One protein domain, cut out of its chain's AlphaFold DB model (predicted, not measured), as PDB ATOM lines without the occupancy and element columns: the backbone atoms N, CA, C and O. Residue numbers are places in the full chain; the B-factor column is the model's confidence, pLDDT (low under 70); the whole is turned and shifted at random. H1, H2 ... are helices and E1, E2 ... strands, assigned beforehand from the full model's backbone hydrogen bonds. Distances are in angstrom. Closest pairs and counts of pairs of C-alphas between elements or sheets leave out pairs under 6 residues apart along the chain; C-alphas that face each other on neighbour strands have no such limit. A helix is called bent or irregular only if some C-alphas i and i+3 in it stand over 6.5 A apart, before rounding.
ATOM      1  N   LYS A   3     -38.657  36.489 -13.430       90.12
ATOM      2  CA  LYS A   3     -37.514  37.376 -13.216       90.12
ATOM      3  C   LYS A   3     -36.238  36.551 -13.136       90.12
ATOM      4  O   LYS A   3     -36.228  35.527 -12.453       90.12
ATOM      5  N   ILE A   4     -35.201  36.982 -13.842       90.19
ATOM      6  CA  ILE A   4     -33.869  36.372 -13.827       90.19
ATOM      7  C   ILE A   4     -32.860  37.491 -13.616       90.19
ATOM      8  O   ILE A   4     -32.914  38.501 -14.315       90.19
ATOM      9  N   LYS A   5     -31.941  37.300 -12.671       90.00
ATOM     10  CA  LYS A   5     -30.811  38.198 -12.468       90.00
ATOM     11  C   LYS A   5     -29.530  37.505 -12.914       90.00
ATOM     12  O   LYS A   5     -29.260  36.373 -12.511       90.00
ATOM     13  N   LEU A   6     -28.781  38.190 -13.761       88.81
ATOM     14  CA  LEU A   6     -27.491  37.790 -14.292       88.81
ATOM     15  C   LEU A   6     -26.428  38.685 -13.664       88.81
ATOM     16  O   LEU A   6     -26.555  39.904 -13.688       88.81
ATOM     17  N   ILE A   7     -25.387  38.099 -13.094       85.19
ATOM     18  CA  ILE A   7     -24.342  38.821 -12.368       85.19
ATOM     19  C   ILE A   7     -23.013  38.565 -13.067       85.19
ATOM     20  O   ILE A   7     -22.701  37.419 -13.392       85.19
ATOM     21  N   GLN A   8     -22.242  39.620 -13.316       80.31
ATOM     22  CA  GLN A   8     -20.900  39.489 -13.876       80.31
ATOM     23  C   GLN A   8     -19.969  38.789 -12.871       80.31
ATOM     24  O   GLN A   8     -20.197  38.840 -11.662       80.31
ATOM     25  N   LYS A   9     -18.911  38.121 -13.344       68.56
ATOM     26  CA  LYS A   9     -17.983  37.351 -12.489       68.56
ATOM     27  C   LYS A   9     -17.429  38.136 -11.288       68.56
ATOM     28  O   LYS A   9     -17.429  37.597 -10.185       68.56
ATOM     29  N   ASN A  10     -17.052  39.394 -11.499       65.75
ATOM     30  CA  ASN A  10     -16.548  40.325 -10.481       65.75
ATOM     31  C   ASN A  10     -17.659  41.035  -9.673       65.75
ATOM     32  O   ASN A  10     -17.372  41.844  -8.802       65.75
ATOM     33  N   ARG A  11     -18.940  40.738  -9.942       69.06
ATOM     34  CA  ARG A  11     -20.145  41.222  -9.233       69.06
ATOM     35  C   ARG A  11     -20.395  42.734  -9.203       69.06
ATOM     36  O   ARG A  11     -21.384  43.142  -8.598       69.06
ATOM     37  N   THR A  12     -19.598  43.545  -9.889       76.19
ATOM     38  CA  THR A  12     -19.795  45.003  -9.968       76.19
ATOM     39  C   THR A  12     -20.971  45.383 -10.865       76.19
ATOM     40  O   THR A  12     -21.651  46.374 -10.614       76.19
ATOM     41  N   ARG A  13     -21.278  44.570 -11.886       85.81
ATOM     42  CA  ARG A  13     -22.441  44.764 -12.764       85.81
ATOM     43  C   ARG A  13     -23.408  43.592 -12.701       85.81
ATOM     44  O   ARG A  13     -23.021  42.422 -12.601       85.81
ATOM     45  N   SER A  14     -24.696  43.903 -12.813       90.88
ATOM     46  CA  SER A  14     -25.730  42.890 -13.007       90.88
ATOM     47  C   SER A  14     -26.813  43.349 -13.975       90.88
ATOM     48  O   SER A  14     -27.086  44.538 -14.119       90.88
ATOM     49  N   LEU A  15     -27.418  42.380 -14.652       93.75
ATOM     50  CA  LEU A  15     -28.566  42.556 -15.527       93.75
ATOM     51  C   LEU A  15     -29.763  41.850 -14.908       93.75
ATOM     52  O   LEU A  15     -29.674  40.702 -14.475       93.75
ATOM     53  N   GLU A  16     -30.904  42.513 -14.900       95.19
ATOM     54  CA  GLU A  16     -32.166  41.941 -14.478       95.19
ATOM     55  C   GLU A  16     -33.134  41.897 -15.654       95.19
ATOM     56  O   GLU A  16     -33.419  42.904 -16.298       95.19
ATOM     57  N   LEU A  17     -33.645  40.701 -15.924       96.19
ATOM     58  CA  LEU A  17     -34.586  40.426 -16.994       96.19
ATOM     59  C   LEU A  17     -35.935  40.095 -16.376       96.19
ATOM     60  O   LEU A  17     -36.097  39.053 -15.731       96.19
ATOM     61  N   THR A  18     -36.911  40.961 -16.606       97.06
ATOM     62  CA  THR A  18     -38.280  40.795 -16.123       97.06
ATOM     63  C   THR A  18     -39.216  40.565 -17.301       97.06
ATOM     64  O   THR A  18     -39.420  41.443 -18.133       97.06
ATOM     65  N   LEU A  19     -39.804  39.371 -17.363       96.00
ATOM     66  CA  LEU A  19     -40.767  38.975 -18.386       96.00
ATOM     67  C   LEU A  19     -42.196  39.015 -17.838       96.00
ATOM     68  O   LEU A  19     -42.547  38.287 -16.892       96.00
ATOM     69  N   GLU A  20     -43.040  39.813 -18.483       96.00
ATOM     70  CA  GLU A  20     -44.467  39.934 -18.207       96.00
ATOM     71  C   GLU A  20     -45.262  39.942 -19.520       96.00
ATOM     72  O   GLU A  20     -45.282  40.927 -20.251       96.00
ATOM     73  N   ASN A  21     -45.934  38.822 -19.813       94.75
ATOM     74  CA  ASN A  21     -46.651  38.590 -21.070       94.75
ATOM     75  C   ASN A  21     -45.737  38.829 -22.290       94.75
ATOM     76  O   ASN A  21     -44.680  38.207 -22.382       94.75
ATOM     77  N   GLU A  22     -46.128  39.706 -23.209       97.06
ATOM     78  CA  GLU A  22     -45.361  40.122 -24.385       97.06
ATOM     79  C   GLU A  22     -44.268  41.174 -24.106       97.06
ATOM     80  O   GLU A  22     -43.657  41.681 -25.047       97.06
ATOM     81  N   ARG A  23     -44.014  41.532 -22.840       97.69
ATOM     82  CA  ARG A  23     -43.051  42.575 -22.463       97.69
ATOM     83  C   ARG A  23     -41.833  41.983 -21.766       97.69
ATOM     84  O   ARG A  23     -41.972  41.279 -20.765       97.69
ATOM     85  N   LEU A  24     -40.646  42.322 -22.261       97.94
ATOM     86  CA  LEU A  24     -39.370  42.030 -21.615       97.94
ATOM     87  C   LEU A  24     -38.728  43.341 -21.177       97.94
ATOM     88  O   LEU A  24     -38.363  44.170 -22.009       97.94
ATOM     89  N   THR A  25     -38.583  43.518 -19.874       98.12
ATOM     90  CA  THR A  25     -37.827  44.622 -19.297       98.12
ATOM     91  C   THR A  25     -36.410  44.155 -18.993       98.12
ATOM     92  O   THR A  25     -36.229  43.134 -18.329       98.12
ATOM     93  N   VAL A  26     -35.431  44.909 -19.482       97.06
ATOM     94  CA  VAL A  26     -34.004  44.745 -19.206       97.06
ATOM     95  C   VAL A  26     -33.561  45.916 -18.349       97.06
ATOM     96  O   VAL A  26     -33.703  47.075 -18.741       97.06
ATOM     97  N   GLU A  27     -33.033  45.619 -17.173       96.06
ATOM     98  CA  GLU A  27     -32.474  46.614 -16.267       96.06
ATOM     99  C   GLU A  27     -31.012  46.288 -16.015       96.06
ATOM    100  O   GLU A  27     -30.662  45.132 -15.788       96.06
ATOM    101  N   GLN A  28     -30.157  47.301 -16.048       92.88
ATOM    102  CA  GLN A  28     -28.747  47.143 -15.723       92.88
ATOM    103  C   GLN A  28     -28.457  47.879 -14.426       92.88
ATOM    104  O   GLN A  28     -28.966  48.979 -14.179       92.88
ATOM    105  N   TYR A  29     -27.635  47.250 -13.604       91.38
ATOM    106  CA  TYR A  29     -27.221  47.735 -12.305       91.38
ATOM    107  C   TYR A  29     -25.704  47.779 -12.241       91.38
ATOM    108  O   TYR A  29     -25.031  46.868 -12.730       91.38
ATOM    109  N   GLU A  30     -25.202  48.812 -11.582       86.81
ATOM    110  CA  GLU A  30     -23.845  48.874 -11.057       86.81
ATOM    111  C   GLU A  30     -23.964  48.856  -9.528       86.81
ATOM    112  O   GLU A  30     -24.700  49.657  -8.940       86.81
ATOM    113  N   ASP A  31     -23.345  47.864  -8.893       83.25
ATOM    114  CA  ASP A  31     -23.562  47.484  -7.497       83.25
ATOM    115  C   ASP A  31     -25.053  47.251  -7.176       83.25
ATOM    116  O   ASP A  31     -25.654  46.244  -7.561       83.25
ATOM    117  N   GLN A  32     -25.672  48.194  -6.461       82.25
ATOM    118  CA  GLN A  32     -27.095  48.193  -6.102       82.25
ATOM    119  C   GLN A  32     -27.886  49.294  -6.820       82.25
ATOM    120  O   GLN A  32     -29.108  49.377  -6.672       82.25
ATOM    121  N   ASN A  33     -27.214  50.139  -7.601       86.44
ATOM    122  CA  ASN A  33     -27.826  51.272  -8.272       86.44
ATOM    123  C   ASN A  33     -28.245  50.869  -9.682       86.44
ATOM    124  O   ASN A  33     -27.427  50.448 -10.498       86.44
ATOM    125  N   ARG A  34     -29.535  51.022  -9.986       91.62
ATOM    126  CA  ARG A  34     -30.030  50.830 -11.348       91.62
ATOM    127  C   ARG A  34     -29.523  51.972 -12.221       91.62
ATOM    128  O   ARG A  34     -29.896  53.120 -11.984       91.62
ATOM    129  N   ILE A  35     -28.720  51.645 -13.227       91.00
ATOM    130  CA  ILE A  35     -28.131  52.625 -14.144       91.00
ATOM    131  C   ILE A  35     -28.999  52.863 -15.382       91.00
ATOM    132  O   ILE A  35     -29.035  53.979 -15.889       91.00
ATOM    133  N   LEU A  36     -29.747  51.855 -15.840       93.69
ATOM    134  CA  LEU A  36     -30.715  51.995 -16.931       93.69
ATOM    135  C   LEU A  36     -31.835  50.956 -16.826       93.69
ATOM    136  O   LEU A  36     -31.724  49.957 -16.112       93.69
ATOM    137  N   SER A  37     -32.928  51.211 -17.542       95.38
ATOM    138  CA  SER A  37     -34.081  50.318 -17.656       95.38
ATOM    139  C   SER A  37     -34.735  50.535 -19.014       95.38
ATOM    140  O   SER A  37     -35.026  51.677 -19.376       95.38
ATOM    141  N   GLN A  38     -34.967  49.459 -19.757       97.38
ATOM    142  CA  GLN A  38     -35.639  49.499 -21.051       97.38
ATOM    143  C   GLN A  38     -36.635  48.355 -21.170       97.38
ATOM    144  O   GLN A  38     -36.361  47.231 -20.762       97.38
ATOM    145  N   THR A  39     -37.815  48.633 -21.730       97.75
ATOM    146  CA  THR A  39     -38.850  47.612 -21.941       97.75
ATOM    147  C   THR A  39     -39.156  47.423 -23.416       97.75
ATOM    148  O   THR A  39     -39.665  48.328 -24.074       97.75
ATOM    149  N   TYR A  40     -38.950  46.202 -23.889       97.56
ATOM    150  CA  TYR A  40     -39.273  45.759 -25.235       97.56
ATOM    151  C   TYR A  40     -40.638  45.080 -25.253       97.56
ATOM    152  O   TYR A  40     -40.957  44.283 -24.371       97.56
ATOM    153  N   THR A  41     -41.454  45.405 -26.256       96.88
ATOM    154  CA  THR A  41     -42.741  44.741 -26.501       96.88
ATOM    155  C   THR A  41     -42.626  43.894 -27.761       96.88
ATOM    156  O   THR A  41     -42.188  44.388 -28.801       96.88
ATOM    157  N   TYR A  42     -43.021  42.631 -27.653       96.31
ATOM    158  CA  TYR A  42     -42.985  41.644 -28.727       96.31
ATOM    159  C   TYR A  42     -44.393  41.350 -29.241       96.31
ATOM    160  O   TYR A  42     -45.390  41.745 -28.640       96.31
ATOM    161  N   GLU A  43     -44.485  40.642 -30.366       95.44
ATOM    162  CA  GLU A  43     -45.774  40.296 -30.979       95.44
ATOM    163  C   GLU A  43     -46.654  39.436 -30.062       95.44
ATOM    164  O   GLU A  43     -47.880  39.519 -30.108       95.44
ATOM    165  N   ASN A  44     -46.029  38.584 -29.246       96.19
ATOM    166  CA  ASN A  44     -46.697  37.703 -28.299       96.19
ATOM    167  C   ASN A  44     -45.730  37.261 -27.181       96.19
ATOM    168  O   ASN A  44     -44.522  37.504 -27.234       96.19
ATOM    169  N   ALA A  45     -46.276  36.593 -26.164       94.88
ATOM    170  CA  ALA A  45     -45.513  36.124 -25.008       94.88
ATOM    171  C   ALA A  45     -44.467  35.042 -25.338       94.88
ATOM    172  O   ALA A  45     -43.487  34.907 -24.603       94.88
ATOM    173  N   ASP A  46     -44.654  34.277 -26.418       94.88
ATOM    174  CA  ASP A  46     -43.694  33.249 -26.829       94.88
ATOM    175  C   ASP A  46     -42.450  33.887 -27.453       94.88
ATOM    176  O   ASP A  46     -41.336  33.506 -27.096       94.88
ATOM    177  N   GLU A  47     -42.610  34.918 -28.286       95.88
ATOM    178  CA  GLU A  47     -41.486  35.690 -28.838       95.88
ATOM    179  C   GLU A  47     -40.722  36.453 -27.743       95.88
ATOM    180  O   GLU A  47     -39.491  36.428 -27.719       95.88
ATOM    181  N   ALA A  48     -41.421  37.041 -26.766       96.25
ATOM    182  CA  ALA A  48     -40.770  37.682 -25.619       96.25
ATOM    183  C   ALA A  48     -39.972  36.677 -24.763       96.25
ATOM    184  O   ALA A  48     -38.864  36.965 -24.301       96.25
ATOM    185  N   ARG A  49     -40.513  35.467 -24.564       94.81
ATOM    186  CA  ARG A  49     -39.819  34.380 -23.857       94.81
ATOM    187  C   ARG A  49     -38.599  33.894 -24.633       94.81
ATOM    188  O   ARG A  49     -37.546  33.701 -24.036       94.81
ATOM    189  N   LYS A  50     -38.739  33.723 -25.947       94.38
ATOM    190  CA  LYS A  50     -37.669  33.311 -26.858       94.38
ATOM    191  C   LYS A  50     -36.504  34.295 -26.835       94.38
ATOM    192  O   LYS A  50     -35.364  33.853 -26.734       94.38
ATOM    193  N   GLU A  51     -36.783  35.601 -26.868       96.12
ATOM    194  CA  GLU A  51     -35.757  36.629 -26.676       96.12
ATOM    195  C   GLU A  51     -35.050  36.446 -25.340       96.12
ATOM    196  O   GLU A  51     -33.834  36.306 -25.311       96.12
ATOM    197  N   ARG A  52     -35.803  36.420 -24.235       94.69
ATOM    198  CA  ARG A  52     -35.223  36.320 -22.895       94.69
ATOM    199  C   ARG A  52     -34.319  35.097 -22.766       94.69
ATOM    200  O   ARG A  52     -33.221  35.207 -22.233       94.69
ATOM    201  N   ASP A  53     -34.780  33.939 -23.225       90.88
ATOM    202  CA  ASP A  53     -34.043  32.684 -23.081       90.88
ATOM    203  C   ASP A  53     -32.771  32.687 -23.945       90.88
ATOM    204  O   ASP A  53     -31.716  32.239 -23.489       90.88
ATOM    205  N   ALA A  54     -32.833  33.250 -25.157       91.19
ATOM    206  CA  ALA A  54     -31.656  33.451 -25.999       91.19
ATOM    207  C   ALA A  54     -30.673  34.459 -25.378       91.19
ATOM    208  O   ALA A  54     -29.472  34.194 -25.356       91.19
ATOM    209  N   PHE A  55     -31.176  35.557 -24.813       93.19
ATOM    210  CA  PHE A  55     -30.377  36.594 -24.165       93.19
ATOM    211  C   PHE A  55     -29.652  36.063 -22.927       93.19
ATOM    212  O   PHE A  55     -28.446  36.243 -22.789       93.19
ATOM    213  N   VAL A  56     -30.356  35.329 -22.055       89.25
ATOM    214  CA  VAL A  56     -29.755  34.646 -20.895       89.25
ATOM    215  C   VAL A  56     -28.649  33.706 -21.350       89.25
ATOM    216  O   VAL A  56     -27.555  33.721 -20.786       89.25
ATOM    217  N   LYS A  57     -28.914  32.904 -22.384       84.75
ATOM    218  CA  LYS A  57     -27.934  31.966 -22.928       84.75
ATOM    219  C   LYS A  57     -26.696  32.686 -23.469       84.75
ATOM    220  O   LYS A  57     -25.587  32.238 -23.186       84.75
ATOM    221  N   TRP A  58     -26.881  33.783 -24.206       87.75
ATOM    222  CA  TRP A  58     -25.796  34.618 -24.725       87.75
ATOM    223  C   TRP A  58     -24.974  35.246 -23.601       87.75
ATOM    224  O   TRP A  58     -23.777  34.998 -23.507       87.75
ATOM    225  N   LYS A  59     -25.610  35.976 -22.681       87.44
ATOM    226  CA  LYS A  59     -24.904  36.646 -21.583       87.44
ATOM    227  C   LYS A  59     -24.198  35.668 -20.646       87.44
ATOM    228  O   LYS A  59     -23.128  35.985 -20.131       87.44
ATOM    229  N   THR A  60     -24.743  34.460 -20.474       82.12
ATOM    230  CA  THR A  60     -24.068  33.400 -19.706       82.12
ATOM    231  C   THR A  60     -22.748  32.966 -20.352       82.12
ATOM    232  O   THR A  60     -21.782  32.629 -19.664       82.12
ATOM    233  N   TRP A  61     -22.688  32.986 -21.683       79.31
ATOM    234  CA  TRP A  61     -21.452  32.765 -22.426       79.31
ATOM    235  C   TRP A  61     -20.515  33.977 -22.325       79.31
ATOM    236  O   TRP A  61     -19.341  33.799 -22.004       79.31
ATOM    237  N   GLU A  62     -21.051  35.184 -22.520       79.12
ATOM    238  CA  GLU A  62     -20.295  36.432 -22.684       79.12
ATOM    239  C   GLU A  62     -19.552  36.905 -21.433       79.12
ATOM    240  O   GLU A  62     -18.580  37.610 -21.633       79.12
ATOM    241  N   LEU A  63     -19.977  36.541 -20.202       78.56
ATOM    242  CA  LEU A  63     -19.248  36.639 -18.901       78.56
ATOM    243  C   LEU A  63     -20.184  36.745 -17.668       78.56
ATOM    244  O   LEU A  63     -19.704  36.880 -16.537       78.56
ATOM    245  N   TYR A  64     -21.506  36.665 -17.843       80.81
ATOM    246  CA  TYR A  64     -22.481  36.725 -16.750       80.81
ATOM    247  C   TYR A  64     -22.883  35.335 -16.241       80.81
ATOM    248  O   TYR A  64     -22.714  34.329 -16.921       80.81
ATOM    249  N   TYR A  65     -23.459  35.268 -15.043       77.69
ATOM    250  CA  TYR A  65     -23.993  34.038 -14.456       77.69
ATOM    251  C   TYR A  65     -25.368  34.264 -13.835       77.69
ATOM    252  O   TYR A  65     -25.579  35.306 -13.213       77.69
ATOM    253  N   PRO A  66     -26.297  33.300 -13.924       79.44
ATOM    254  CA  PRO A  66     -27.552  33.373 -13.185       79.44
ATOM    255  C   PRO A  66     -27.306  33.368 -11.669       79.44
ATOM    256  O   PRO A  66     -26.633  32.480 -11.153       79.44
ATOM    257  N   GLU A  67     -27.895  34.318 -10.936       74.25
ATOM    258  CA  GLU A  67     -27.753  34.429  -9.467       74.25
ATOM    259  C   GLU A  67     -28.216  33.160  -8.726       74.25
ATOM    260  O   GLU A  67     -27.726  32.844  -7.644       74.25
ATOM    261  N   SER A  68     -29.154  32.411  -9.312       65.88
ATOM    262  CA  SER A  68     -29.725  31.197  -8.724       65.88
ATOM    263  C   SER A  68     -28.916  29.919  -8.974       65.88
ATOM    264  O   SER A  68     -29.339  28.857  -8.515       65.88
ATOM    265  N   GLU A  69     -27.805  29.970  -9.715       62.81
ATOM    266  CA  GLU A  69     -27.066  28.776 -10.143       62.81
ATOM    267  C   GLU A  69     -25.575  28.857  -9.776       62.81
ATOM    268  O   GLU A  69     -24.972  29.926  -9.726       62.81
ATOM    269  N   SER A  70     -24.972  27.709  -9.449       58.56
ATOM    270  CA  SER A  70     -23.579  27.641  -8.994       58.56
ATOM    271  C   SER A  70     -22.589  27.924 -10.135       58.56
ATOM    272  O   SER A  70     -22.879  27.564 -11.278       58.56
ATOM    273  N   PRO A  71     -21.376  28.435  -9.846       58.91
ATOM    274  CA  PRO A  71     -20.317  28.635 -10.847       58.91
ATOM    275  C   PRO A  71     -20.048  27.405 -11.737       58.91
ATOM    276  O   PRO A  71     -19.905  27.535 -12.949       58.91
ATOM    277  N   GLU A  72     -20.117  26.193 -11.172       64.50
ATOM    278  CA  GLU A  72     -19.982  24.925 -11.912       64.50
ATOM    279  C   GLU A  72     -21.018  24.750 -13.039       64.50
ATOM    280  O   GLU A  72     -20.741  24.132 -14.069       64.50
ATOM    281  N   TYR A  73     -22.229  25.286 -12.865       62.75
ATOM    282  CA  TYR A  73     -23.286  25.201 -13.868       62.75
ATOM    283  C   TYR A  73     -22.986  26.113 -15.058       62.75
ATOM    284  O   TYR A  73     -23.181  25.725 -16.210       62.75
ATOM    285  N   ALA A  74     -22.433  27.293 -14.797       60.00
ATOM    286  CA  ALA A  74     -22.007  28.199 -15.845       60.00
ATOM    287  C   ALA A  74     -20.802  27.677 -16.630       60.00
ATOM    288  O   ALA A  74     -20.801  27.743 -17.859       60.00
ATOM    289  N   ASP A  75     -19.818  27.081 -15.957       62.69
ATOM    290  CA  ASP A  75     -18.682  26.440 -16.626       62.69
ATOM    291  C   ASP A  75     -19.126  25.248 -17.477       62.69
ATOM    292  O   ASP A  75     -18.574  25.006 -18.555       62.69
ATOM    293  N   LYS A  76     -20.189  24.546 -17.070       65.88
ATOM    294  CA  LYS A  76     -20.832  23.518 -17.893       65.88
ATOM    295  C   LYS A  76     -21.502  24.107 -19.137       65.88
ATOM    296  O   LYS A  76     -21.362  23.528 -20.212       65.88
ATOM    297  N   TRP A  77     -22.187  25.247 -19.026       64.69
ATOM    298  CA  TRP A  77     -22.763  25.940 -20.188       64.69
ATOM    299  C   TRP A  77     -21.689  26.465 -21.130       64.69
ATOM    300  O   TRP A  77     -21.796  26.263 -22.339       64.69
ATOM    301  N   ARG A  78     -20.617  27.054 -20.599       63.22
ATOM    302  CA  ARG A  78     -19.456  27.445 -21.403       63.22
ATOM    303  C   ARG A  78     -18.820  26.251 -22.083       63.22
ATOM    304  O   ARG A  78     -18.580  26.312 -23.277       63.22
ATOM    305  N   SER A  79     -18.619  25.146 -21.373       64.56
ATOM    306  CA  SER A  79     -18.065  23.917 -21.953       64.56
ATOM    307  C   SER A  79     -18.973  23.336 -23.040       64.56
ATOM    308  O   SER A  79     -18.484  22.892 -24.076       64.56
ATOM    309  N   TYR A  80     -20.295  23.381 -22.845       64.31
ATOM    310  CA  TYR A  80     -21.283  22.990 -23.854       64.31
ATOM    311  C   TYR A  80     -21.187  23.863 -25.117       64.31
ATOM    312  O   TYR A  80     -21.195  23.343 -26.230       64.31
ATOM    313  N   TRP A  81     -21.027  25.177 -24.949       62.09
ATOM    314  CA  TRP A  81     -20.824  26.124 -26.047       62.09
ATOM    315  C   TRP A  81     -19.464  25.956 -26.747       62.09
ATOM    316  O   TRP A  81     -19.402  25.894 -27.975       62.09
ATOM    317  N   LEU A  82     -18.378  25.814 -25.983       58.28
ATOM    318  CA  LEU A  82     -17.010  25.621 -26.480       58.28
ATOM    319  C   LEU A  82     -16.817  24.245 -27.150       58.28
ATOM    320  O   LEU A  82     -15.924  24.081 -27.980       58.28
ATOM    321  N   GLY A  83     -17.687  23.271 -26.855       55.78
ATOM    322  CA  GLY A  83     -17.705  21.924 -27.439       55.78
ATOM    323  C   GLY A  83     -18.266  21.808 -28.867       55.78
ATOM    324  O   GLY A  83     -18.353  20.693 -29.374       55.78
ATOM    325  N   LYS A  84     -18.625  22.924 -29.523       53.62
ATOM    326  CA  LYS A  84     -19.175  23.042 -30.896       53.62
ATOM    327  C   LYS A  84     -20.399  22.151 -31.198       53.62
ATOM    328  O   LYS A  84     -20.273  21.020 -31.654       53.62
ATOM    329  N   PHE A  85     -21.586  22.753 -31.045       54.41
ATOM    330  CA  PHE A  85     -22.913  22.408 -31.602       54.41
ATOM    331  C   PHE A  85     -23.083  20.981 -32.159       54.41
ATOM    332  O   PHE A  85     -23.083  20.768 -33.373       54.41
ATOM    333  N   THR A  93     -23.446  26.929 -46.146       66.25
ATOM    334  CA  THR A  93     -23.272  27.217 -47.577       66.25
ATOM    335  C   THR A  93     -24.331  28.160 -48.130       66.25
ATOM    336  O   THR A  93     -24.079  28.814 -49.137       66.25
ATOM    337  N   ASP A  94     -25.507  28.235 -47.500       74.50
ATOM    338  CA  ASP A  94     -26.568  29.166 -47.891       74.50
ATOM    339  C   ASP A  94     -26.535  30.405 -46.991       74.50
ATOM    340  O   ASP A  94     -27.048  30.394 -45.874       74.50
ATOM    341  N   LEU A  95     -25.902  31.462 -47.499       79.00
ATOM    342  CA  LEU A  95     -25.841  32.789 -46.885       79.00
ATOM    343  C   LEU A  95     -26.829  33.759 -47.547       79.00
ATOM    344  O   LEU A  95     -26.561  34.956 -47.670       79.00
ATOM    345  N   SER A  96     -27.957  33.253 -48.049       84.75
ATOM    346  CA  SER A  96     -28.984  34.114 -48.617       84.75
ATOM    347  C   SER A  96     -29.598  35.024 -47.554       84.75
ATOM    348  O   SER A  96     -29.693  34.702 -46.368       84.75
ATOM    349  N   ARG A  97     -30.091  36.180 -48.002       85.62
ATOM    350  CA  ARG A  97     -30.741  37.164 -47.134       85.62
ATOM    351  C   ARG A  97     -31.880  36.572 -46.293       85.62
ATOM    352  O   ARG A  97     -32.072  36.982 -45.152       85.62
ATOM    353  N   GLN A  98     -32.636  35.632 -46.858       88.31
ATOM    354  CA  GLN A  98     -33.748  34.979 -46.167       88.31
ATOM    355  C   GLN A  98     -33.267  34.184 -44.952       88.31
ATOM    356  O   GLN A  98     -33.885  34.281 -43.897       88.31
ATOM    357  N   VAL A  99     -32.141  33.475 -45.075       88.50
ATOM    358  CA  VAL A  99     -31.547  32.711 -43.970       88.50
ATOM    359  C   VAL A  99     -31.116  33.642 -42.843       88.50
ATOM    360  O   VAL A  99     -31.447  33.386 -41.691       88.50
ATOM    361  N   PHE A 100     -30.462  34.762 -43.159       89.19
ATOM    362  CA  PHE A 100     -30.091  35.742 -42.137       89.19
ATOM    363  C   PHE A 100     -31.307  36.337 -41.418       89.19
ATOM    364  O   PHE A 100     -31.318  36.426 -40.196       89.19
ATOM    365  N   VAL A 101     -32.344  36.734 -42.163       91.38
ATOM    366  CA  VAL A 101     -33.584  37.266 -41.573       91.38
ATOM    367  C   VAL A 101     -34.236  36.236 -40.652       91.38
ATOM    368  O   VAL A 101     -34.670  36.581 -39.555       91.38
ATOM    369  N   GLU A 102     -34.277  34.976 -41.076       92.00
ATOM    370  CA  GLU A 102     -34.821  33.884 -40.275       92.00
ATOM    371  C   GLU A 102     -33.969  33.616 -39.025       92.00
ATOM    372  O   GLU A 102     -34.518  33.402 -37.947       92.00
ATOM    373  N   ALA A 103     -32.642  33.713 -39.127       91.88
ATOM    374  CA  ALA A 103     -31.740  33.605 -37.984       91.88
ATOM    375  C   ALA A 103     -31.973  34.730 -36.959       91.88
ATOM    376  O   ALA A 103     -32.072  34.450 -35.763       91.88
ATOM    377  N   VAL A 104     -32.156  35.981 -37.407       94.00
ATOM    378  CA  VAL A 104     -32.514  37.105 -36.517       94.00
ATOM    379  C   VAL A 104     -33.855  36.839 -35.832       94.00
ATOM    380  O   VAL A 104     -33.949  36.901 -34.604       94.00
ATOM    381  N   LYS A 105     -34.893  36.468 -36.590       92.50
ATOM    382  CA  LYS A 105     -36.216  36.126 -36.035       92.50
ATOM    383  C   LYS A 105     -36.152  34.977 -35.036       92.50
ATOM    384  O   LYS A 105     -36.897  34.958 -34.060       92.50
ATOM    385  N   ASN A 106     -35.248  34.029 -35.255       91.88
ATOM    386  CA  ASN A 106     -35.076  32.879 -34.382       91.88
ATOM    387  C   ASN A 106     -34.128  33.093 -33.208       91.88
ATOM    388  O   ASN A 106     -34.016  32.187 -32.384       91.88
ATOM    389  N   ARG A 107     -33.512  34.278 -33.094       93.19
ATOM    390  CA  ARG A 107     -32.450  34.560 -32.114       93.19
ATOM    391  C   ARG A 107     -31.338  33.518 -32.187       93.19
ATOM    392  O   ARG A 107     -30.780  33.093 -31.178       93.19
ATOM    393  N   ASP A 108     -31.051  33.073 -33.407       88.75
ATOM    394  CA  ASP A 108     -30.136  31.975 -33.681       88.75
ATOM    395  C   ASP A 108     -28.691  32.479 -33.713       88.75
ATOM    396  O   ASP A 108     -28.038  32.516 -34.752       88.75
ATOM    397  N   ILE A 109     -28.192  32.891 -32.547       87.00
ATOM    398  CA  ILE A 109     -26.791  33.293 -32.330       87.00
ATOM    399  C   ILE A 109     -25.791  32.208 -32.766       87.00
ATOM    400  O   ILE A 109     -24.668  32.502 -33.163       87.00
ATOM    401  N   GLU A 110     -26.216  30.945 -32.770       82.50
ATOM    402  CA  GLU A 110     -25.407  29.794 -33.171       82.50
ATOM    403  C   GLU A 110     -25.178  29.783 -34.684       82.50
ATOM    404  O   GLU A 110     -24.081  29.455 -35.138       82.50
ATOM    405  N   PHE A 111     -26.186  30.176 -35.474       85.81
ATOM    406  CA  PHE A 111     -26.033  30.381 -36.914       85.81
ATOM    407  C   PHE A 111     -24.984  31.451 -37.219       85.81
ATOM    408  O   PHE A 111     -24.132  31.219 -38.084       85.81
ATOM    409  N   PHE A 112     -25.031  32.591 -36.521       85.06
ATOM    410  CA  PHE A 112     -24.067  33.674 -36.729       85.06
ATOM    411  C   PHE A 112     -22.650  33.210 -36.371       85.06
ATOM    412  O   PHE A 112     -21.761  33.292 -37.217       85.06
ATOM    413  N   ASN A 113     -22.472  32.570 -35.212       80.94
ATOM    414  CA  ASN A 113     -21.166  32.056 -34.791       80.94
ATOM    415  C   ASN A 113     -20.631  30.951 -35.716       80.94
ATOM    416  O   ASN A 113     -19.436  30.828 -35.970       80.94
ATOM    417  N   ALA A 114     -21.496  30.080 -36.235       79.56
ATOM    418  CA  ALA A 114     -21.056  28.990 -37.104       79.56
ATOM    419  C   ALA A 114     -20.595  29.464 -38.493       79.56
ATOM    420  O   ALA A 114     -19.924  28.698 -39.195       79.56
ATOM    421  N   ASN A 115     -20.986  30.673 -38.903       79.12
ATOM    422  CA  ASN A 115     -20.739  31.223 -40.234       79.12
ATOM    423  C   ASN A 115     -19.823  32.451 -40.235       79.12
ATOM    424  O   ASN A 115     -19.505  32.947 -41.312       79.12
ATOM    425  N   GLU A 116     -19.361  32.897 -39.071       75.88
ATOM    426  CA  GLU A 116     -18.517  34.080 -38.903       75.88
ATOM    427  C   GLU A 116     -17.270  34.107 -39.797       75.88
ATOM    428  O   GLU A 116     -16.962  35.117 -40.421       75.88
ATOM    429  N   LEU A 117     -16.591  32.964 -39.935       74.50
ATOM    430  CA  LEU A 117     -15.367  32.838 -40.733       74.50
ATOM    431  C   LEU A 117     -15.644  32.651 -42.233       74.50
ATOM    432  O   LEU A 117     -14.711  32.447 -43.013       74.50
ATOM    433  N   ASN A 118     -16.910  32.643 -42.663       75.94
ATOM    434  CA  ASN A 118     -17.247  32.488 -44.073       75.94
ATOM    435  C   ASN A 118     -17.032  33.829 -44.806       75.94
ATOM    436  O   ASN A 118     -17.708  34.804 -44.479       75.94
ATOM    437  N   PRO A 119     -16.179  33.897 -45.849       69.06
ATOM    438  CA  PRO A 119     -15.866  35.150 -46.547       69.06
ATOM    439  C   PRO A 119     -17.081  35.900 -47.117       69.06
ATOM    440  O   PRO A 119     -17.029  37.110 -47.314       69.06
ATOM    441  N   GLY A 120     -18.184  35.199 -47.404       77.12
ATOM    442  CA  GLY A 120     -19.417  35.819 -47.892       77.12
ATOM    443  C   GLY A 120     -20.313  36.396 -46.794       77.12
ATOM    444  O   GLY A 120     -21.243  37.133 -47.111       77.12
ATOM    445  N   PHE A 121     -20.070  36.065 -45.524       82.88
ATOM    446  CA  PHE A 121     -20.972  36.380 -44.418       82.88
ATOM    447  C   PHE A 121     -21.072  37.882 -44.169       82.88
ATOM    448  O   PHE A 121     -22.162  38.434 -44.308       82.88
ATOM    449  N   ALA A 122     -19.946  38.549 -43.898       80.88
ATOM    450  CA  ALA A 122     -19.912  39.990 -43.644       80.88
ATOM    451  C   ALA A 122     -20.472  40.784 -44.836       80.88
ATOM    452  O   ALA A 122     -21.329  41.648 -44.668       80.88
ATOM    453  N   MET A 123     -20.088  40.408 -46.062       83.00
ATOM    454  CA  MET A 123     -20.584  41.049 -47.284       83.00
ATOM    455  C   MET A 123     -22.115  40.973 -47.406       83.00
ATOM    456  O   MET A 123     -22.746  41.948 -47.813       83.00
ATOM    457  N   GLN A 124     -22.728  39.830 -47.080       83.75
ATOM    458  CA  GLN A 124     -24.187  39.678 -47.141       83.75
ATOM    459  C   GLN A 124     -24.888  40.332 -45.946       83.75
ATOM    460  O   GLN A 124     -25.930  40.965 -46.126       83.75
ATOM    461  N   ALA A 125     -24.315  40.221 -44.748       86.12
ATOM    462  CA  ALA A 125     -24.868  40.795 -43.526       86.12
ATOM    463  C   ALA A 125     -24.886  42.334 -43.567       86.12
ATOM    464  O   ALA A 125     -25.883  42.936 -43.164       86.12
ATOM    465  N   ASN A 126     -23.853  42.958 -44.142       87.38
ATOM    466  CA  ASN A 126     -23.739  44.412 -44.319       87.38
ATOM    467  C   ASN A 126     -24.453  44.929 -45.584       87.38
ATOM    468  O   ASN A 126     -24.508  46.130 -45.832       87.38
ATOM    469  N   SER A 127     -25.019  44.059 -46.427       86.19
ATOM    470  CA  SER A 127     -25.619  44.511 -47.685       86.19
ATOM    471  C   SER A 127     -26.975  45.192 -47.482       86.19
ATOM    472  O   SER A 127     -27.954  44.546 -47.109       86.19
ATOM    473  N   ALA A 128     -27.069  46.466 -47.874       86.88
ATOM    474  CA  ALA A 128     -28.336  47.197 -47.977       86.88
ATOM    475  C   ALA A 128     -29.111  46.930 -49.295       86.88
ATOM    476  O   ALA A 128     -30.215  47.440 -49.519       86.88
ATOM    477  N   ARG A 129     -28.536  46.136 -50.217       82.94
ATOM    478  CA  ARG A 129     -29.050  45.956 -51.591       82.94
ATOM    479  C   ARG A 129     -30.423  45.284 -51.641       82.94
ATOM    480  O   ARG A 129     -31.207  45.548 -52.550       82.94
ATOM    481  N   HIS A 130     -30.698  44.394 -50.692       78.25
ATOM    482  CA  HIS A 130     -31.888  43.538 -50.682       78.25
ATOM    483  C   HIS A 130     -32.713  43.679 -49.392       78.25
ATOM    484  O   HIS A 130     -33.500  42.793 -49.063       78.25
ATOM    485  N   GLY A 131     -32.530  44.783 -48.666       86.00
ATOM    486  CA  GLY A 131     -33.187  45.082 -47.394       86.00
ATOM    487  C   GLY A 131     -32.219  45.754 -46.424       86.00
ATOM    488  O   GLY A 131     -31.085  46.036 -46.791       86.00
ATOM    489  N   ASP A 132     -32.661  45.990 -45.193       91.81
ATOM    490  CA  ASP A 132     -31.821  46.589 -44.150       91.81
ATOM    491  C   ASP A 132     -30.602  45.710 -43.838       91.81
ATOM    492  O   ASP A 132     -30.789  44.514 -43.657       91.81
ATOM    493  N   PRO A 133     -29.380  46.232 -43.685       93.12
ATOM    494  CA  PRO A 133     -28.269  45.494 -43.077       93.12
ATOM    495  C   PRO A 133     -28.699  44.730 -41.812       93.12
ATOM    496  O   PRO A 133     -29.612  45.153 -41.102       93.12
ATOM    497  N   ILE A 134     -28.092  43.579 -41.530       93.38
ATOM    498  CA  ILE A 134     -28.594  42.659 -40.498       93.38
ATOM    499  C   ILE A 134     -28.593  43.269 -39.098       93.38
ATOM    500  O   ILE A 134     -29.566  43.067 -38.373       93.38
ATOM    501  N   LEU A 135     -27.591  44.085 -38.762       94.12
ATOM    502  CA  LEU A 135     -27.587  44.846 -37.511       94.12
ATOM    503  C   LEU A 135     -28.798  45.792 -37.423       94.12
ATOM    504  O   LEU A 135     -29.524  45.780 -36.433       94.12
ATOM    505  N   ILE A 136     -29.082  46.541 -38.495       95.75
ATOM    506  CA  ILE A 136     -30.242  47.445 -38.578       95.75
ATOM    507  C   ILE A 136     -31.557  46.662 -38.476       95.75
ATOM    508  O   ILE A 136     -32.474  47.070 -37.764       95.75
ATOM    509  N   TYR A 137     -31.659  45.522 -39.162       95.75
ATOM    510  CA  TYR A 137     -32.844  44.668 -39.101       95.75
ATOM    511  C   TYR A 137     -33.083  44.125 -37.684       95.75
ATOM    512  O   TYR A 137     -34.223  44.111 -37.216       95.75
ATOM    513  N   ALA A 138     -32.025  43.713 -36.982       95.75
ATOM    514  CA  ALA A 138     -32.106  43.252 -35.600       95.75
ATOM    515  C   ALA A 138     -32.576  44.370 -34.651       95.75
ATOM    516  O   ALA A 138     -33.480  44.127 -33.851       95.75
ATOM    517  N   VAL A 139     -32.059  45.598 -34.808       96.38
ATOM    518  CA  VAL A 139     -32.516  46.786 -34.060       96.38
ATOM    519  C   VAL A 139     -34.004  47.047 -34.301       96.38
ATOM    520  O   VAL A 139     -34.787  47.070 -33.356       96.38
ATOM    521  N   LYS A 140     -34.434  47.157 -35.565       95.00
ATOM    522  CA  LYS A 140     -35.837  47.458 -35.917       95.00
ATOM    523  C   LYS A 140     -36.834  46.391 -35.454       95.00
ATOM    524  O   LYS A 140     -38.026  46.671 -35.357       95.00
ATOM    525  N   THR A 141     -36.367  45.169 -35.207       94.06
ATOM    526  CA  THR A 141     -37.196  44.040 -34.756       94.06
ATOM    527  C   THR A 141     -37.054  43.739 -33.263       94.06
ATOM    528  O   THR A 141     -37.543  42.702 -32.813       94.06
ATOM    529  N   ASN A 142     -36.404  44.621 -32.492       94.56
ATOM    530  CA  ASN A 142     -36.142  44.452 -31.057       94.56
ATOM    531  C   ASN A 142     -35.456  43.116 -30.718       94.56
ATOM    532  O   ASN A 142     -35.701  42.527 -29.664       94.56
ATOM    533  N   SER A 143     -34.606  42.626 -31.626       95.56
ATOM    534  CA  SER A 143     -33.838  41.393 -31.452       95.56
ATOM    535  C   SER A 143     -32.584  41.658 -30.624       95.56
ATOM    536  O   SER A 143     -31.468  41.538 -31.133       95.56
ATOM    537  N   ILE A 144     -32.764  42.068 -29.367       95.88
ATOM    538  CA  ILE A 144     -31.690  42.600 -28.514       95.88
ATOM    539  C   ILE A 144     -30.517  41.632 -28.355       95.88
ATOM    540  O   ILE A 144     -29.374  42.064 -28.416       95.88
ATOM    541  N   THR A 145     -30.779  40.327 -28.265       95.06
ATOM    542  CA  THR A 145     -29.746  39.282 -28.182       95.06
ATOM    543  C   THR A 145     -28.849  39.281 -29.406       95.06
ATOM    544  O   THR A 145     -27.642  39.104 -29.304       95.06
ATOM    545  N   VAL A 146     -29.446  39.461 -30.584       94.38
ATOM    546  CA  VAL A 146     -28.709  39.442 -31.845       94.38
ATOM    547  C   VAL A 146     -27.942  40.747 -32.024       94.38
ATOM    548  O   VAL A 146     -26.809  40.704 -32.480       94.38
ATOM    549  N   VAL A 147     -28.517  41.891 -31.638       95.19
ATOM    550  CA  VAL A 147     -27.799  43.179 -31.656       95.19
ATOM    551  C   VAL A 147     -26.560  43.108 -30.765       95.19
ATOM    552  O   VAL A 147     -25.460  43.382 -31.226       95.19
ATOM    553  N   ASP A 148     -26.745  42.678 -29.522       93.00
ATOM    554  CA  ASP A 148     -25.691  42.534 -28.523       93.00
ATOM    555  C   ASP A 148     -24.573  41.578 -28.975       93.00
ATOM    556  O   ASP A 148     -23.400  41.945 -28.963       93.00
ATOM    557  N   TYR A 149     -24.945  40.400 -29.491       90.62
ATOM    558  CA  TYR A 149     -24.012  39.446 -30.097       90.62
ATOM    559  C   TYR A 149     -23.184  40.059 -31.240       90.62
ATOM    560  O   TYR A 149     -21.965  39.887 -31.314       90.62
ATOM    561  N   LEU A 150     -23.851  40.753 -32.167       89.31
ATOM    562  CA  LEU A 150     -23.207  41.304 -33.360       89.31
ATOM    563  C   LEU A 150     -22.259  42.465 -33.033       89.31
ATOM    564  O   LEU A 150     -21.236  42.595 -33.700       89.31
ATOM    565  N   LEU A 151     -22.579  43.279 -32.023       87.12
ATOM    566  CA  LEU A 151     -21.688  44.339 -31.545       87.12
ATOM    567  C   LEU A 151     -20.443  43.760 -30.863       87.12
ATOM    568  O   LEU A 151     -19.335  44.153 -31.211       87.12
ATOM    569  N   HIS A 152     -20.610  42.773 -29.976       80.50
ATOM    570  CA  HIS A 152     -19.491  42.148 -29.255       80.50
ATOM    571  C   HIS A 152     -18.509  41.397 -30.161       80.50
ATOM    572  O   HIS A 152     -17.327  41.293 -29.850       80.50
ATOM    573  N   THR A 153     -18.980  40.844 -31.280       71.88
ATOM    574  CA  THR A 153     -18.115  40.123 -32.231       71.88
ATOM    575  C   THR A 153     -17.439  41.036 -33.258       71.88
ATOM    576  O   THR A 153     -16.557  40.573 -33.977       71.88
ATOM    577  N   MET A 154     -17.808  42.326 -33.317       57.28
ATOM    578  CA  MET A 154     -17.194  43.376 -34.153       57.28
ATOM    579  C   MET A 154     -17.039  43.038 -35.654       57.28
ATOM    580  O   MET A 154     -16.165  43.569 -36.335       57.28
ATOM    581  N   TRP A 155     -17.877  42.160 -36.216       61.97
ATOM    582  CA  TRP A 155     -17.784  41.765 -37.638       61.97
ATOM    583  C   TRP A 155     -18.648  42.581 -38.595       61.97
ATOM    584  O   TRP A 155     -18.552  42.404 -39.814       61.97
ATOM    585  N   LEU A 156     -19.530  43.429 -38.070       68.94
ATOM    586  CA  LEU A 156     -20.420  44.253 -38.879       68.94
ATOM    587  C   LEU A 156     -19.967  45.703 -38.846       68.94
ATOM    588  O   LEU A 156     -19.671  46.240 -37.787       68.94
ATOM    589  N   GLU A 157     -19.966  46.325 -40.019       76.56
ATOM    590  CA  GLU A 157     -19.658  47.742 -40.167       76.56
ATOM    591  C   GLU A 157     -20.850  48.556 -39.637       76.56
ATOM    592  O   GLU A 157     -21.922  48.619 -40.246       76.56
ATOM    593  N   GLU A 158     -20.673  49.190 -38.484       75.69
ATOM    594  CA  GLU A 158     -21.668  50.001 -37.783       75.69
ATOM    595  C   GLU A 158     -22.085  51.254 -38.568       75.69
ATOM    596  O   GLU A 158     -23.195  51.766 -38.407       75.69
ATOM    597  N   SER A 159     -21.202  51.718 -39.459       85.38
ATOM    598  CA  SER A 159     -21.413  52.882 -40.324       85.38
ATOM    599  C   SER A 159     -22.276  52.586 -41.556       85.38
ATOM    600  O   SER A 159     -22.644  53.510 -42.292       85.38
ATOM    601  N   VAL A 160     -22.626  51.315 -41.793       89.25
ATOM    602  CA  VAL A 160     -23.476  50.920 -42.918       89.25
ATOM    603  C   VAL A 160     -24.865  51.516 -42.748       89.25
ATOM    604  O   VAL A 160     -25.480  51.464 -41.684       89.25
ATOM    605  N   LYS A 161     -25.379  52.055 -43.851       93.25
ATOM    606  CA  LYS A 161     -26.673  52.731 -43.912       93.25
ATOM    607  C   LYS A 161     -27.719  51.863 -44.590       93.25
ATOM    608  O   LYS A 161     -27.427  51.143 -45.548       93.25
ATOM    609  N   ASP A 162     -28.952  51.964 -44.117       93.19
ATOM    610  CA  ASP A 162     -30.111  51.430 -44.817       93.19
ATOM    611  C   ASP A 162     -30.473  52.270 -46.058       93.19
ATOM    612  O   ASP A 162     -29.798  53.233 -46.431       93.19
ATOM    613  N   GLN A 163     -31.567  51.901 -46.722       89.81
ATOM    614  CA  GLN A 163     -32.036  52.584 -47.933       89.81
ATOM    615  C   GLN A 163     -32.488  54.033 -47.690       89.81
ATOM    616  O   GLN A 163     -32.584  54.801 -48.647       89.81
ATOM    617  N   ASN A 164     -32.742  54.415 -46.437       91.50
ATOM    618  CA  ASN A 164     -33.085  55.780 -46.044       91.50
ATOM    619  C   ASN A 164     -31.850  56.586 -45.614       91.50
ATOM    620  O   ASN A 164     -31.984  57.744 -45.223       91.50
ATOM    621  N   GLY A 165     -30.652  55.999 -45.691       93.94
ATOM    622  CA  GLY A 165     -29.412  56.652 -45.285       93.94
ATOM    623  C   GLY A 165     -29.168  56.643 -43.775       93.94
ATOM    624  O   GLY A 165     -28.283  57.373 -43.331       93.94
ATOM    625  N   LEU A 166     -29.918  55.844 -43.008       95.25
ATOM    626  CA  LEU A 166     -29.798  55.747 -41.551       95.25
ATOM    627  C   LEU A 166     -28.956  54.532 -41.155       95.25
ATOM    628  O   LEU A 166     -29.142  53.438 -41.694       95.25
ATOM    629  N   THR A 167     -28.043  54.724 -40.213       94.88
ATOM    630  CA  THR A 167     -27.236  53.674 -39.577       94.88
ATOM    631  C   THR A 167     -28.022  52.951 -38.485       94.88
ATOM    632  O   THR A 167     -29.110  53.374 -38.091       94.88
ATOM    633  N   ALA A 168     -27.470  51.856 -37.956       95.06
ATOM    634  CA  ALA A 168     -28.069  51.176 -36.807       95.06
ATOM    635  C   ALA A 168     -28.137  52.089 -35.570       95.06
ATOM    636  O   ALA A 168     -29.166  52.110 -34.893       95.06
ATOM    637  N   TRP A 169     -27.089  52.888 -35.338       95.44
ATOM    638  CA  TRP A 169     -27.064  53.895 -34.280       95.44
ATOM    639  C   TRP A 169     -28.175  54.934 -34.443       95.44
ATOM    640  O   TRP A 169     -28.879  55.215 -33.479       95.44
ATOM    641  N   ASP A 170     -28.402  55.445 -35.658       95.94
ATOM    642  CA  ASP A 170     -29.455  56.439 -35.902       95.94
ATOM    643  C   ASP A 170     -30.838  55.921 -35.482       95.94
ATOM    644  O   ASP A 170     -31.617  56.654 -34.873       95.94
ATOM    645  N   HIS A 171     -31.142  54.650 -35.768       97.19
ATOM    646  CA  HIS A 171     -32.405  54.025 -35.355       97.19
ATOM    647  C   HIS A 171     -32.510  53.892 -33.831       97.19
ATOM    648  O   HIS A 171     -33.562  54.200 -33.270       97.19
ATOM    649  N   VAL A 172     -31.432  53.476 -33.159       96.81
ATOM    650  CA  VAL A 172     -31.371  53.372 -31.687       96.81
ATOM    651  C   VAL A 172     -31.561  54.742 -31.032       96.81
ATOM    652  O   VAL A 172     -32.385  54.898 -30.128       96.81
ATOM    653  N   PHE A 173     -30.839  55.747 -31.523       95.62
ATOM    654  CA  PHE A 173     -30.854  57.095 -30.974       95.62
ATOM    655  C   PHE A 173     -32.209  57.782 -31.186       95.62
ATOM    656  O   PHE A 173     -32.778  58.342 -30.247       95.62
ATOM    657  N   GLN A 174     -32.806  57.658 -32.379       95.88
ATOM    658  CA  GLN A 174     -34.157  58.169 -32.654       95.88
ATOM    659  C   GLN A 174     -35.231  57.490 -31.797       95.88
ATOM    660  O   GLN A 174     -36.176  58.152 -31.361       95.88
ATOM    661  N   ALA A 175     -35.087  56.187 -31.533       95.25
ATOM    662  CA  ALA A 175     -35.980  55.442 -30.648       95.25
ATOM    663  C   ALA A 175     -35.805  55.807 -29.164       95.25
ATOM    664  O   ALA A 175     -36.664  55.451 -28.354       95.25
ATOM    665  N   ARG A 176     -34.731  56.531 -28.815       95.69
ATOM    666  CA  ARG A 176     -34.324  56.840 -27.438       95.69
ATOM    667  C   ARG A 176     -34.227  55.584 -26.578       95.69
ATOM    668  O   ARG A 176     -34.724  55.563 -25.455       95.69
ATOM    669  N   ASP A 177     -33.635  54.528 -27.131       96.75
ATOM    670  CA  ASP A 177     -33.448  53.264 -26.425       96.75
ATOM    671  C   ASP A 177     -32.171  53.329 -25.565       96.75
ATOM    672  O   ASP A 177     -31.068  53.301 -26.118       96.75
ATOM    673  N   PRO A 178     -32.277  53.416 -24.225       95.75
ATOM    674  CA  PRO A 178     -31.106  53.546 -23.369       95.75
ATOM    675  C   PRO A 178     -30.277  52.262 -23.323       95.75
ATOM    676  O   PRO A 178     -29.060  52.330 -23.203       95.75
ATOM    677  N   PHE A 179     -30.897  51.085 -23.430       95.62
ATOM    678  CA  PHE A 179     -30.168  49.826 -23.312       95.62
ATOM    679  C   PHE A 179     -29.323  49.563 -24.558       95.62
ATOM    680  O   PHE A 179     -28.107  49.406 -24.450       95.62
ATOM    681  N   LEU A 180     -29.936  49.595 -25.747       95.44
ATOM    682  CA  LEU A 180     -29.180  49.481 -26.996       95.44
ATOM    683  C   LEU A 180     -28.228  50.667 -27.163       95.44
ATOM    684  O   LEU A 180     -27.106  50.480 -27.620       95.44
ATOM    685  N   GLY A 181     -28.632  51.866 -26.743       94.69
ATOM    686  CA  GLY A 181     -27.770  53.040 -26.764       94.69
ATOM    687  C   GLY A 181     -26.490  52.844 -25.949       94.69
ATOM    688  O   GLY A 181     -25.400  53.111 -26.449       94.69
ATOM    689  N   ASN A 182     -26.603  52.304 -24.729       92.69
ATOM    690  CA  ASN A 182     -25.442  51.979 -23.904       92.69
ATOM    691  C   ASN A 182     -24.578  50.883 -24.545       92.69
ATOM    692  O   ASN A 182     -23.364  51.037 -24.584       92.69
ATOM    693  N   LEU A 183     -25.183  49.829 -25.110       90.94
ATOM    694  CA  LEU A 183     -24.431  48.772 -25.803       90.94
ATOM    695  C   LEU A 183     -23.608  49.311 -26.979       90.94
ATOM    696  O   LEU A 183     -22.449  48.931 -27.133       90.94
ATOM    697  N   PHE A 184     -24.184  50.199 -27.795       91.44
ATOM    698  CA  PHE A 184     -23.477  50.835 -28.910       91.44
ATOM    699  C   PHE A 184     -22.312  51.699 -28.417       91.44
ATOM    700  O   PHE A 184     -21.211  51.586 -28.947       91.44
ATOM    701  N   LEU A 185     -22.529  52.519 -27.386       88.00
ATOM    702  CA  LEU A 185     -21.478  53.364 -26.809       88.00
ATOM    703  C   LEU A 185     -20.351  52.540 -26.166       88.00
ATOM    704  O   LEU A 185     -19.193  52.945 -26.242       88.00
ATOM    705  N   GLU A 186     -20.663  51.398 -25.549       84.56
ATOM    706  CA  GLU A 186     -19.660  50.515 -24.935       84.56
ATOM    707  C   GLU A 186     -18.852  49.711 -25.966       84.56
ATOM    708  O   GLU A 186     -17.681  49.445 -25.722       84.56
ATOM    709  N   ASN A 187     -19.439  49.341 -27.111       83.06
ATOM    710  CA  ASN A 187     -18.791  48.447 -28.084       83.06
ATOM    711  C   ASN A 187     -18.223  49.153 -29.325       83.06
ATOM    712  O   ASN A 187     -17.391  48.578 -30.021       83.06
ATOM    713  N   ILE A 188     -18.652  50.381 -29.631       81.38
ATOM    714  CA  ILE A 188     -18.164  51.135 -30.792       81.38
ATOM    715  C   ILE A 188     -17.326  52.312 -30.297       81.38
ATOM    716  O   ILE A 188     -17.843  53.347 -29.866       81.38
ATOM    717  N   VAL A 189     -16.008  52.154 -30.393       69.31
ATOM    718  CA  VAL A 189     -15.031  53.143 -29.916       69.31
ATOM    719  C   VAL A 189     -15.191  54.481 -30.649       69.31
ATOM    720  O   VAL A 189     -15.271  55.528 -30.015       69.31
ATOM    721  N   LEU A 190     -15.345  54.453 -31.976       71.81
ATOM    722  CA  LEU A 190     -15.387  55.651 -32.830       71.81
ATOM    723  C   LEU A 190     -16.796  56.243 -33.028       71.81
ATOM    724  O   LEU A 190     -17.045  56.964 -33.998       71.81
ATOM    725  N   LEU A 191     -17.743  55.931 -32.141       80.25
ATOM    726  CA  LEU A 191     -19.113  56.432 -32.237       80.25
ATOM    727  C   LEU A 191     -19.221  57.899 -31.779       80.25
ATOM    728  O   LEU A 191     -19.586  58.173 -30.639       80.25
ATOM    729  N   GLY A 192     -18.943  58.829 -32.694       78.56
ATOM    730  CA  GLY A 192     -18.956  60.275 -32.429       78.56
ATOM    731  C   GLY A 192     -17.725  60.769 -31.658       78.56
ATOM    732  O   GLY A 192     -16.886  59.974 -31.237       78.56
ATOM    733  N   SER A 193     -17.599  62.089 -31.493       83.50
ATOM    734  CA  SER A 193     -16.582  62.706 -30.622       83.50
ATOM    735  C   SER A 193     -16.915  62.530 -29.137       83.50
ATOM    736  O   SER A 193     -18.049  62.213 -28.784       83.50
ATOM    737  N   ASP A 194     -15.963  62.803 -28.244       80.12
ATOM    738  CA  ASP A 194     -16.188  62.752 -26.791       80.12
ATOM    739  C   ASP A 194     -17.351  63.654 -26.346       80.12
ATOM    740  O   ASP A 194     -18.184  63.267 -25.523       80.12
ATOM    741  N   GLU A 195     -17.463  64.859 -26.911       85.81
ATOM    742  CA  GLU A 195     -18.579  65.767 -26.639       85.81
ATOM    743  C   GLU A 195     -19.911  65.217 -27.158       85.81
ATOM    744  O   GLU A 195     -20.927  65.316 -26.465       85.81
ATOM    745  N   GLU A 196     -19.912  64.620 -28.354       88.00
ATOM    746  CA  GLU A 196     -21.101  63.981 -28.922       88.00
ATOM    747  C   GLU A 196     -21.534  62.788 -28.064       88.00
ATOM    748  O   GLU A 196     -22.710  62.687 -27.720       88.00
ATOM    749  N   ARG A 197     -20.597  61.947 -27.616       87.19
ATOM    750  CA  ARG A 197     -20.847  60.808 -26.714       87.19
ATOM    751  C   ARG A 197     -21.431  61.251 -25.376       87.19
ATOM    752  O   ARG A 197     -22.396  60.642 -24.900       87.19
ATOM    753  N   LYS A 198     -20.916  62.336 -24.783       88.56
ATOM    754  CA  LYS A 198     -21.485  62.937 -23.561       88.56
ATOM    755  C   LYS A 198     -22.932  63.386 -23.776       88.56
ATOM    756  O   LYS A 198     -23.785  63.117 -22.925       88.56
ATOM    757  N   GLU A 199     -23.232  64.029 -24.905       91.88
ATOM    758  CA  GLU A 199     -24.605  64.440 -25.214       91.88
ATOM    759  C   GLU A 199     -25.503  63.235 -25.517       91.88
ATOM    760  O   GLU A 199     -26.623  63.180 -25.010       91.88
ATOM    761  N   PHE A 200     -25.009  62.215 -26.225       93.50
ATOM    762  CA  PHE A 200     -25.749  60.979 -26.477       93.50
ATOM    763  C   PHE A 200     -26.168  60.296 -25.177       93.50
ATOM    764  O   PHE A 200     -27.341  59.959 -25.010       93.50
ATOM    765  N   ARG A 201     -25.241  60.151 -24.221       91.81
ATOM    766  CA  ARG A 201     -25.544  59.602 -22.890       91.81
ATOM    767  C   ARG A 201     -26.633  60.407 -22.191       91.81
ATOM    768  O   ARG A 201     -27.582  59.829 -21.666       91.81
ATOM    769  N   LYS A 202     -26.531  61.735 -22.227       93.25
ATOM    770  CA  LYS A 202     -27.517  62.635 -21.623       93.25
ATOM    771  C   LYS A 202     -28.895  62.518 -22.275       93.25
ATOM    772  O   LYS A 202     -29.888  62.425 -21.556       93.25
ATOM    773  N   GLU A 203     -28.976  62.490 -23.603       94.38
ATOM    774  CA  GLU A 203     -30.242  62.350 -24.332       94.38
ATOM    775  C   GLU A 203     -30.914  60.991 -24.109       94.38
ATOM    776  O   GLU A 203     -32.143  60.909 -24.035       94.38
ATOM    777  N   LEU A 204     -30.109  59.941 -23.945       93.50
ATOM    778  CA  LEU A 204     -30.575  58.592 -23.635       93.50
ATOM    779  C   LEU A 204     -30.880  58.389 -22.141       93.50
ATOM    780  O   LEU A 204     -31.396  57.343 -21.765       93.50
ATOM    781  N   GLY A 205     -30.594  59.369 -21.277       91.44
ATOM    782  CA  GLY A 205     -30.784  59.237 -19.829       91.44
ATOM    783  C   GLY A 205     -29.841  58.219 -19.181       91.44
ATOM    784  O   GLY A 205     -30.176  57.641 -18.148       91.44
TER     785      GLY A 205
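AT A GLANCE: This is residues 3 to 85 and 93 to 205 of the 380 residues of an uncharacterized protein of Leptospira alstonii serovar Pingchang str. 80-412 (UniProt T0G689). A twisted sheet of five strands has the longest helix, H1, packed along one face, and beyond H1 a cluster of short helices, H3 to H9, has H7 in its middle and reaches the same face of the sheet with H9. H2 and H10 lie at opposite ends of the body. The printed part has 196 residues, with ten named helices and five named strands in the order E1 E2 E3 E4 H1 E5 H2 to H10, and the class is mixed. The sheet's order is E4 E3 E2 E1 E5, antiparallel throughout. The whole is compact, with a radius of gyration of the C-alphas of 16.7 A and spans of 46 by 42 by 33 A.

IN THESE COORDINATES: E1 is residues 3 to 8, from C-alpha 3 at (-37.514, 37.376, -13.216). E2 is 13 to 20 and E3 is 23 to 30, each 23.2 A long; E4, 33 to 41, spans 24.4 A. H1, 45 to 62, spans 25.3 A, before E5, 64 to 66, and H2, 71 to 82. H3 is 97 to 106, H4 109 to 115, H5 119 to 125, H6 134 to 140, H7 144 to 152, H8 168 to 175 and H9 178 to 187. H5 is irregular, but only just: C-alphas 119 and 122 are 6.9 A apart. H10, 194 to 203, ends with C-alpha 203 at (-30.242, 62.350, -24.332).

HOW THE PARTS SIT: E1 to E4 form a meander, each strand the antiparallel neighbour of the one before: N 6 and O 15 are 2.8 A apart, N 16 and O 27 2.8 A, N 26 and O 38 2.8 A. E5 pairs with E1 through N 7 and O 65, 2.8 A. H1 and H9 on the same face make two layers, helices on one face of a sheet. H1, at a height of 8.6 A, runs along the strands, at 9 degrees to E2 on the local plane. H9 stands up from the sheet; C-alphas 38 and 179, its closest to E4, are 5.9 A apart. H2 only grazes the sheet with residues 71 to 77. The hub, H7, touches H1 at a shallow tilt of 24 degrees, closest C-alphas 55 and 145, 4.9 A. In H5, 2 of 3 O i to N i+4 pairs are within hydrogen-bond range; in the other helices every pair is.

THE WHOLE: Residues 86 to 92 are not printed, and C-alphas 85 and 93 are 16.7 A apart. H7 to H8 is a long link. Low confidence includes residues 68 to 85.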